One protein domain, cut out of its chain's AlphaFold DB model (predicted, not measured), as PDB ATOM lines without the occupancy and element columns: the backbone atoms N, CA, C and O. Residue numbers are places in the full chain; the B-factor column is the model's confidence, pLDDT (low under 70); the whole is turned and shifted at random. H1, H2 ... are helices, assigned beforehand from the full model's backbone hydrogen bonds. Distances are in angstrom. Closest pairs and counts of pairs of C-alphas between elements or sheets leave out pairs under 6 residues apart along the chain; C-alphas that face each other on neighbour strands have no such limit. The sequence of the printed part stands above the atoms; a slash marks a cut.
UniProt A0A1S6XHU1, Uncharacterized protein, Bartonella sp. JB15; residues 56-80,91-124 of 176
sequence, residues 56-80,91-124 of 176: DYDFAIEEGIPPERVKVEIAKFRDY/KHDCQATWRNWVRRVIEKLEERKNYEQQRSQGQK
ATOM      1  N   ASP A  56     100.689  10.190  53.436       84.12
ATOM      2  CA  ASP A  56     100.387  10.901  54.673       84.12
ATOM      3  C   ASP A  56     101.011  10.168  55.872       84.12
ATOM      4  O   ASP A  56     100.521   9.117  56.308       84.12
ATOM      5  N   TYR A  57     102.164  10.675  56.313       83.88
ATOM      6  CA  TYR A  57     102.953  10.131  57.415       83.88
ATOM      7  C   TYR A  57     102.276  10.397  58.759       83.88
ATOM      8  O   TYR A  57     102.195   9.493  59.593       83.88
ATOM      9  N   ASP A  58     101.747  11.609  58.926       83.38
ATOM     10  CA  ASP A  58     101.114  12.063  60.159       83.38
ATOM     11  C   ASP A  58      99.838  11.266  60.427       83.38
ATOM     12  O   ASP A  58      99.675  10.744  61.527       83.38
ATOM     13  N   PHE A  59      99.021  11.012  59.397       84.12
ATOM     14  CA  PHE A  59      97.841  10.152  59.525       84.12
ATOM     15  C   PHE A  59      98.183   8.752  60.056       84.12
ATOM     16  O   PHE A  59      97.455   8.191  60.869       84.12
ATOM     17  N   ALA A  60      99.296   8.156  59.616       84.88
ATOM     18  CA  ALA A  60      99.686   6.826  60.082       84.88
ATOM     19  C   ALA A  60     100.158   6.827  61.547       84.88
ATOM     20  O   ALA A  60      99.955   5.833  62.249       84.88
ATOM     21  N   ILE A  61     100.773   7.922  62.003       86.38
ATOM     22  CA  ILE A  61     101.147   8.107  63.409       86.38
ATOM     23  C   ILE A  61      99.903   8.322  64.267       86.38
ATOM     24  O   ILE A  61      99.776   7.669  65.303       86.38
ATOM     25  N   GLU A  62      98.996   9.203  63.839       85.25
ATOM     26  CA  GLU A  62      97.732   9.486  64.529       85.25
ATOM     27  C   GLU A  62      96.902   8.216  64.721       85.25
ATOM     28  O   GLU A  62      96.376   7.974  65.806       85.25
ATOM     29  N   GLU A  63      96.873   7.349  63.708       84.69
ATOM     30  CA  GLU A  63      96.132   6.090  63.754       84.69
ATOM     31  C   GLU A  63      96.821   5.006  64.617       84.69
ATOM     32  O   GLU A  63      96.290   3.912  64.807       84.69
ATOM     33  N   GLY A  64      98.005   5.293  65.172       83.75
ATOM     34  CA  GLY A  64      98.666   4.458  66.179       83.75
ATOM     35  C   GLY A  64      99.779   3.548  65.656       83.75
ATOM     36  O   GLY A  64     100.222   2.641  66.372       83.75
ATOM     37  N   ILE A  65     100.270   3.759  64.429       84.56
ATOM     38  CA  ILE A  65     101.456   3.049  63.933       84.56
ATOM     39  C   ILE A  65     102.716   3.759  64.456       84.56
ATOM     40  O   ILE A  65     102.877   4.962  64.258       84.56
ATOM     41  N   PRO A  66     103.671   3.035  65.075       86.81
ATOM     42  CA  PRO A  66     104.909   3.649  65.534       86.81
ATOM     43  C   PRO A  66     105.706   4.243  64.358       86.81
ATOM     44  O   PRO A  66     105.825   3.591  63.314       86.81
ATOM     45  N   PRO A  67     106.318   5.430  64.529       83.81
ATOM     46  CA  PRO A  67     106.903   6.231  63.445       83.81
ATOM     47  C   PRO A  67     107.986   5.497  62.648       83.81
ATOM     48  O   PRO A  67     108.116   5.687  61.436       83.81
ATOM     49  N   GLU A  68     108.737   4.619  63.315       87.06
ATOM     50  CA  GLU A  68     109.768   3.784  62.696       87.06
ATOM     51  C   GLU A  68     109.165   2.770  61.716       87.06
ATOM     52  O   GLU A  68     109.688   2.518  60.631       87.06
ATOM     53  N   ARG A  69     107.997   2.226  62.066       86.62
ATOM     54  CA  ARG A  69     107.287   1.265  61.230       86.62
ATOM     55  C   ARG A  69     106.549   1.943  60.085       86.62
ATOM     56  O   ARG A  69     106.476   1.351  59.014       86.62
ATOM     57  N   VAL A  70     106.074   3.177  60.264       87.94
ATOM     58  CA  VAL A  70     105.431   3.947  59.186       87.94
ATOM     59  C   VAL A  70     106.355   4.054  57.968       87.94
ATOM     60  O   VAL A  70     105.926   3.748  56.859       87.94
ATOM     61  N   LYS A  71     107.646   4.368  58.161       87.38
ATOM     62  CA  LYS A  71     108.635   4.432  57.064       87.38
ATOM     63  C   LYS A  71     108.744   3.111  56.295       87.38
ATOM     64  O   LYS A  71     108.793   3.100  55.065       87.38
ATOM     65  N   VAL A  72     108.744   1.993  57.020       89.44
ATOM     66  CA  VAL A  72     108.791   0.647  56.432       89.44
ATOM     67  C   VAL A  72     107.518   0.349  55.639       89.44
ATOM     68  O   VAL A  72     107.589  -0.204  54.543       89.44
ATOM     69  N   GLU A  73     106.349   0.714  56.160       89.44
ATOM     70  CA  GLU A  73     105.075   0.501  55.467       89.44
ATOM     71  C   GLU A  73     104.931   1.394  54.230       89.44
ATOM     72  O   GLU A  73     104.422   0.934  53.209       89.44
ATOM     73  N   ILE A  74     105.467   2.617  54.266       87.88
ATOM     74  CA  ILE A  74     105.581   3.493  53.094       87.88
ATOM     75  C   ILE A  74     106.441   2.829  52.013       87.88
ATOM     76  O   ILE A  74     106.035   2.770  50.851       87.88
ATOM     77  N   ALA A  75     107.609   2.290  52.379       87.75
ATOM     78  CA  ALA A  75     108.480   1.595  51.433       87.75
ATOM     79  C   ALA A  75     107.786   0.370  50.812       87.75
ATOM     80  O   ALA A  75     107.796   0.218  49.591       87.75
ATOM     81  N   LYS A  76     107.108  -0.452  51.625       88.56
ATOM     82  CA  LYS A  76     106.324  -1.607  51.150       88.56
ATOM     83  C   LYS A  76     105.183  -1.200  50.227       88.56
ATOM     84  O   LYS A  76     104.923  -1.883  49.242       88.56
ATOM     85  N   PHE A  77     104.498  -0.104  50.537       86.56
ATOM     86  CA  PHE A  77     103.430   0.414  49.695       86.56
ATOM     87  C   PHE A  77     103.978   0.830  48.328       86.56
ATOM     88  O   PHE A  77     103.438   0.414  47.303       86.56
ATOM     89  N   ARG A  78     105.086   1.582  48.291       84.44
ATOM     90  CA  ARG A  78     105.743   1.972  47.032       84.44
ATOM     91  C   ARG A  78     106.185   0.749  46.231       84.44
ATOM     92  O   ARG A  78     105.901   0.683  45.039       84.44
ATOM     93  N   ASP A  79     106.816  -0.226  46.877       85.50
ATOM     94  CA  ASP A  79     107.249  -1.471  46.235       85.50
ATOM     95  C   ASP A  79     106.068  -2.259  45.645       85.50
ATOM     96  O   ASP A  79     106.068  -2.593  44.462       85.50
ATOM     97  N   TYR A  80     104.993  -2.433  46.421       84.56
ATOM     98  CA  TYR A  80     103.770  -3.097  45.971       84.56
ATOM     99  C   TYR A  80     103.181  -2.438  44.719       84.56
ATOM    100  O   TYR A  80     102.821  -3.129  43.766       84.56
ATOM    101  N   LYS A  91      95.244   3.696  39.806       69.81
ATOM    102  CA  LYS A  91      94.167   4.148  40.698       69.81
ATOM    103  C   LYS A  91      93.916   5.638  40.506       69.81
ATOM    104  O   LYS A  91      94.836   6.402  40.235       69.81
ATOM    105  N   HIS A  92      92.652   6.031  40.638       69.88
ATOM    106  CA  HIS A  92      92.249   7.437  40.613       69.88
ATOM    107  C   HIS A  92      92.710   8.168  41.884       69.88
ATOM    108  O   HIS A  92      93.168   9.301  41.810       69.88
ATOM    109  N   ASP A  93      92.638   7.500  43.042       76.81
ATOM    110  CA  ASP A  93      93.009   8.065  44.341       76.81
ATOM    111  C   ASP A  93      94.012   7.156  45.076       76.81
ATOM    112  O   ASP A  93      93.674   6.102  45.635       76.81
ATOM    113  N   CYS A  94      95.281   7.566  45.055       79.56
ATOM    114  CA  CYS A  94      96.361   6.869  45.750       79.56
ATOM    115  C   CYS A  94      96.345   7.137  47.267       79.56
ATOM    116  O   CYS A  94      96.737   6.262  48.038       79.56
ATOM    117  N   GLN A  95      95.823   8.285  47.710       82.31
ATOM    118  CA  GLN A  95      95.765   8.675  49.123       82.31
ATOM    119  C   GLN A  95      94.677   7.896  49.873       82.31
ATOM    120  O   GLN A  95      94.928   7.351  50.949       82.31
ATOM    121  N   ALA A  96      93.500   7.708  49.271       83.31
ATOM    122  CA  ALA A  96      92.490   6.785  49.792       83.31
ATOM    123  C   ALA A  96      93.020   5.351  49.912       83.31
ATOM    124  O   ALA A  96      92.715   4.646  50.879       83.31
ATOM    125  N   THR A  97      93.848   4.935  48.955       85.75
ATOM    126  CA  THR A  97      94.450   3.604  48.964       85.75
ATOM    127  C   THR A  97      95.498   3.460  50.073       85.75
ATOM    128  O   THR A  97      95.541   2.417  50.724       85.75
ATOM    129  N   TRP A  98      96.272   4.515  50.352       85.56
ATOM    130  CA  TRP A  98      97.175   4.587  51.506       85.56
ATOM    131  C   TRP A  98      96.421   4.499  52.840       85.56
ATOM    132  O   TRP A  98      96.754   3.659  53.667       85.56
ATOM    133  N   ARG A  99      95.335   5.259  53.035       87.25
ATOM    134  CA  ARG A  99      94.530   5.175  54.273       87.25
ATOM    135  C   ARG A  99      93.982   3.769  54.528       87.25
ATOM    136  O   ARG A  99      93.993   3.289  55.656       87.25
ATOM    137  N   ASN A 100      93.514   3.080  53.483       89.31
ATOM    138  CA  ASN A 100      93.073   1.684  53.600       89.31
ATOM    139  C   ASN A 100      94.250   0.748  53.945       89.31
ATOM    140  O   ASN A 100      94.108  -0.150  54.769       89.31
ATOM    141  N   TRP A 101      95.432   0.991  53.370       90.44
ATOM    142  CA  TRP A 101      96.651   0.265  53.732       90.44
ATOM    143  C   TRP A 101      96.988   0.414  55.219       90.44
ATOM    144  O   TRP A 101      97.188  -0.593  55.891       90.44
ATOM    145  N   VAL A 102      96.981   1.643  55.743       89.31
ATOM    146  CA  VAL A 102      97.241   1.949  57.161       89.31
ATOM    147  C   VAL A 102      96.283   1.180  58.075       89.31
ATOM    148  O   VAL A 102      96.741   0.473  58.970       89.31
ATOM    149  N   ARG A 103      94.974   1.202  57.792       90.25
ATOM    150  CA  ARG A 103      93.977   0.447  58.578       90.25
ATOM    151  C   ARG A 103      94.257  -1.058  58.606       90.25
ATOM    152  O   ARG A 103      94.219  -1.664  59.670       90.25
ATOM    153  N   ARG A 104      94.621  -1.653  57.465       89.69
ATOM    154  CA  ARG A 104      95.002  -3.079  57.391       89.69
ATOM    155  C   ARG A 104      96.284  -3.394  58.156       89.69
ATOM    156  O   ARG A 104      96.431  -4.486  58.701       89.69
ATOM    157  N   VAL A 105      97.244  -2.470  58.173       89.50
ATOM    158  CA  VAL A 105      98.470  -2.639  58.963       89.50
ATOM    159  C   VAL A 105      98.142  -2.670  60.455       89.50
ATOM    160  O   VAL A 105      98.734  -3.477  61.170       89.50
ATOM    161  N   ILE A 106      97.210  -1.830  60.911       88.88
ATOM    162  CA  ILE A 106      96.763  -1.778  62.309       88.88
ATOM    163  C   ILE A 106      96.029  -3.060  62.695       88.88
ATOM    164  O   ILE A 106      96.415  -3.692  63.671       88.88
ATOM    165  N   GLU A 107      95.075  -3.512  61.883       90.00
ATOM    166  CA  GLU A 107      94.385  -4.793  62.091       90.00
ATOM    167  C   GLU A 107      95.397  -5.942  62.236       90.00
ATOM    168  O   GLU A 107      95.408  -6.666  63.229       90.00
ATOM    169  N   LYS A 108      96.369  -6.028  61.320       88.94
ATOM    170  CA  LYS A 108      97.433  -7.039  61.386       88.94
ATOM    171  C   LYS A 108      98.322  -6.894  62.627       88.94
ATOM    172  O   LYS A 108      98.854  -7.882  63.136       88.94
ATOM    173  N   LEU A 109      98.564  -5.669  63.090       86.75
ATOM    174  CA  LEU A 109      99.311  -5.403  64.319       86.75
ATOM    175  C   LEU A 109      98.559  -5.915  65.549       86.75
ATOM    176  O   LEU A 109      99.183  -6.524  66.419       86.75
ATOM    177  N   GLU A 110      97.253  -5.684  65.613       87.75
ATOM    178  CA  GLU A 110      96.375  -6.147  66.686       87.75
ATOM    179  C   GLU A 110      96.236  -7.666  66.690       87.75
ATOM    180  O   GLU A 110      96.412  -8.296  67.734       87.75
ATOM    181  N   GLU A 111      96.034  -8.270  65.518       88.50
ATOM    182  CA  GLU A 111      96.007  -9.720  65.351       88.50
ATOM    183  C   GLU A 111      97.285 -10.357  65.891       88.50
ATOM    184  O   GLU A 111      97.217 -11.281  66.700       88.50
ATOM    185  N   ARG A 112      98.468  -9.849  65.509       87.19
ATOM    186  CA  ARG A 112      99.741 -10.399  66.006       87.19
ATOM    187  C   ARG A 112      99.859 -10.316  67.525       87.19
ATOM    188  O   ARG A 112     100.285 -11.293  68.133       87.19
ATOM    189  N   LYS A 113      99.442  -9.202  68.135       86.81
ATOM    190  CA  LYS A 113      99.420  -9.065  69.601       86.81
ATOM    191  C   LYS A 113      98.489 -10.101  70.240       86.81
ATOM    192  O   LYS A 113      98.851 -10.704  71.246       86.81
ATOM    193  N   ASN A 114      97.318 -10.338  69.648       85.94
ATOM    194  CA  ASN A 114      96.368 -11.339  70.134       85.94
ATOM    195  C   ASN A 114      96.943 -12.763  70.025       85.94
ATOM    196  O   ASN A 114      96.963 -13.487  71.018       85.94
ATOM    197  N   TYR A 115      97.515 -13.127  68.873       83.25
ATOM    198  CA  TYR A 115      98.176 -14.423  68.680       83.25
ATOM    199  C   TYR A 115      99.318 -14.658  69.684       83.25
ATOM    200  O   TYR A 115      99.438 -15.749  70.243       83.25
ATOM    201  N   GLU A 116     100.151 -13.649  69.949       81.25
ATOM    202  CA  GLU A 116     101.241 -13.723  70.934       81.25
ATOM    203  C   GLU A 116     100.713 -13.883  72.373       81.25
ATOM    204  O   GLU A 116     101.233 -14.694  73.149       81.25
ATOM    205  N   GLN A 117      99.630 -13.177  72.715       76.31
ATOM    206  CA  GLN A 117      98.968 -13.272  74.017       76.31
ATOM    207  C   GLN A 117      98.316 -14.647  74.231       76.31
ATOM    208  O   GLN A 117      98.480 -15.257  75.289       76.31
ATOM    209  N   GLN A 118      97.615 -15.167  73.221       72.25
ATOM    210  CA  GLN A 118      97.002 -16.496  73.260       72.25
ATOM    211  C   GLN A 118      98.057 -17.602  73.364       72.25
ATOM    212  O   GLN A 118      97.905 -18.526  74.167       72.25
ATOM    213  N   ARG A 119      99.167 -17.491  72.620       73.62
ATOM    214  CA  ARG A 119     100.284 -18.444  72.696       73.62
ATOM    215  C   ARG A 119     100.897 -18.497  74.096       73.62
ATOM    216  O   ARG A 119     101.158 -19.582  74.610       73.62
ATOM    217  N   SER A 120     101.070 -17.338  74.727       64.94
ATOM    218  CA  SER A 120     101.619 -17.242  76.082       64.94
ATOM    219  C   SER A 120     100.676 -17.831  77.138       64.94
ATOM    220  O   SER A 120     101.143 -18.405  78.115       64.94
ATOM    221  N   GLN A 121      99.352 -17.770  76.938       59.78
ATOM    222  CA  GLN A 121      98.380 -18.409  77.839       59.78
ATOM    223  C   GLN A 121      98.267 -19.929  77.641       59.78
ATOM    224  O   GLN A 121      98.081 -20.652  78.618       59.78
ATOM    225  N   GLY A 122      98.419 -20.429  76.410       60.88
ATOM    226  CA  GLY A 122      98.378 -21.865  76.104       60.88
ATOM    227  C   GLY A 122      99.622 -22.651  76.539       60.88
ATOM    228  O   GLY A 122      99.544 -23.867  76.691       60.88
ATOM    229  N   GLN A 123     100.756 -21.973  76.763       57.69
ATOM    230  CA  GLN A 123     102.017 -22.586  77.209       57.69
ATOM    231  C   GLN A 123     102.293 -22.458  78.718       57.69
ATOM    232  O   GLN A 123     103.332 -22.941  79.170       57.69
ATOM    233  N   LYS A 124     101.388 -21.867  79.514       59.12
ATOM    234  CA  LYS A 124     101.540 -21.824  80.977       59.12
ATOM    235  C   LYS A 124     101.560 -23.247  81.529       59.12
ATOM    236  O   LYS A 124     100.553 -23.960  81.473       59.12
TER     237      LYS A 124
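AT A GLANCE: This is residues 56 to 80 and 91 to 124 of the 176 residues of an uncharacterized protein of Bartonella sp. JB15 (UniProt A0A1S6XHU1). One long helix, H3, has two shorter helices, H1 and H2, beside its first part, while residues 110 to 124 stick out beyond them as an arm that makes the length. H1 and H2 meet in a corner. The printed part has 59 residues with three named helices, in the order H1, H2, H3, and no named strand; the class is all helix. The whole is loose, with a radius of gyration of the C-alphas of 14.1 A, and spans 50 by 21 by 18 A.

IN THESE COORDINATES: Find C-alpha 57 at (102.953, 10.131, 57.415), where H1, residues 57 to 62, begins. Read on to H2, residues 67 to 80, which is 20.1 A from first to last C-alpha. Past the cut comes H3, residues 94 to 122, 41.8 A long; it runs from C-alpha 94 at (96.361, 6.869, 45.750) to C-alpha 122 at (98.378, -21.865, 76.104).

HOW THE PARTS SIT: Look first at Ile 61 and Pro 67, the closest C-alphas of H1 and H2, 6.1 A apart: H1 and H2 touch, at a steep tilt of 51 degrees, opposite ways, and H2 does so with residues 67 to 70 alone. H1 and H3 only just touch, with 3 pairs of C-alphas within 8 A; the closest are those of Ala 60 and Val 102, 6.2 A apart, and H3 uses residues 99 to 102 alone. Their tilt is steep, 46 degrees, the same way. H2 and H3 are close but not clearly touching: their closest C-alphas, those of Phe 77 and Trp 98, are 7.7 A apart. In H1 and H3 every O i to N i+4 pair is within hydrogen-bond range; in H2, 8 of 10 are.

THE WHOLE: The C-alphas of His 92 and Lys 124, the two farthest apart, are 50.7 A from each other. Residues 81 to 90 are not printed, and C-alphas 80 and 91 are 13.1 A apart across this cut. The link from H1 to H2 is tight. Look for pLDDT under 70 at residues 91 to 92 and 120 to 124.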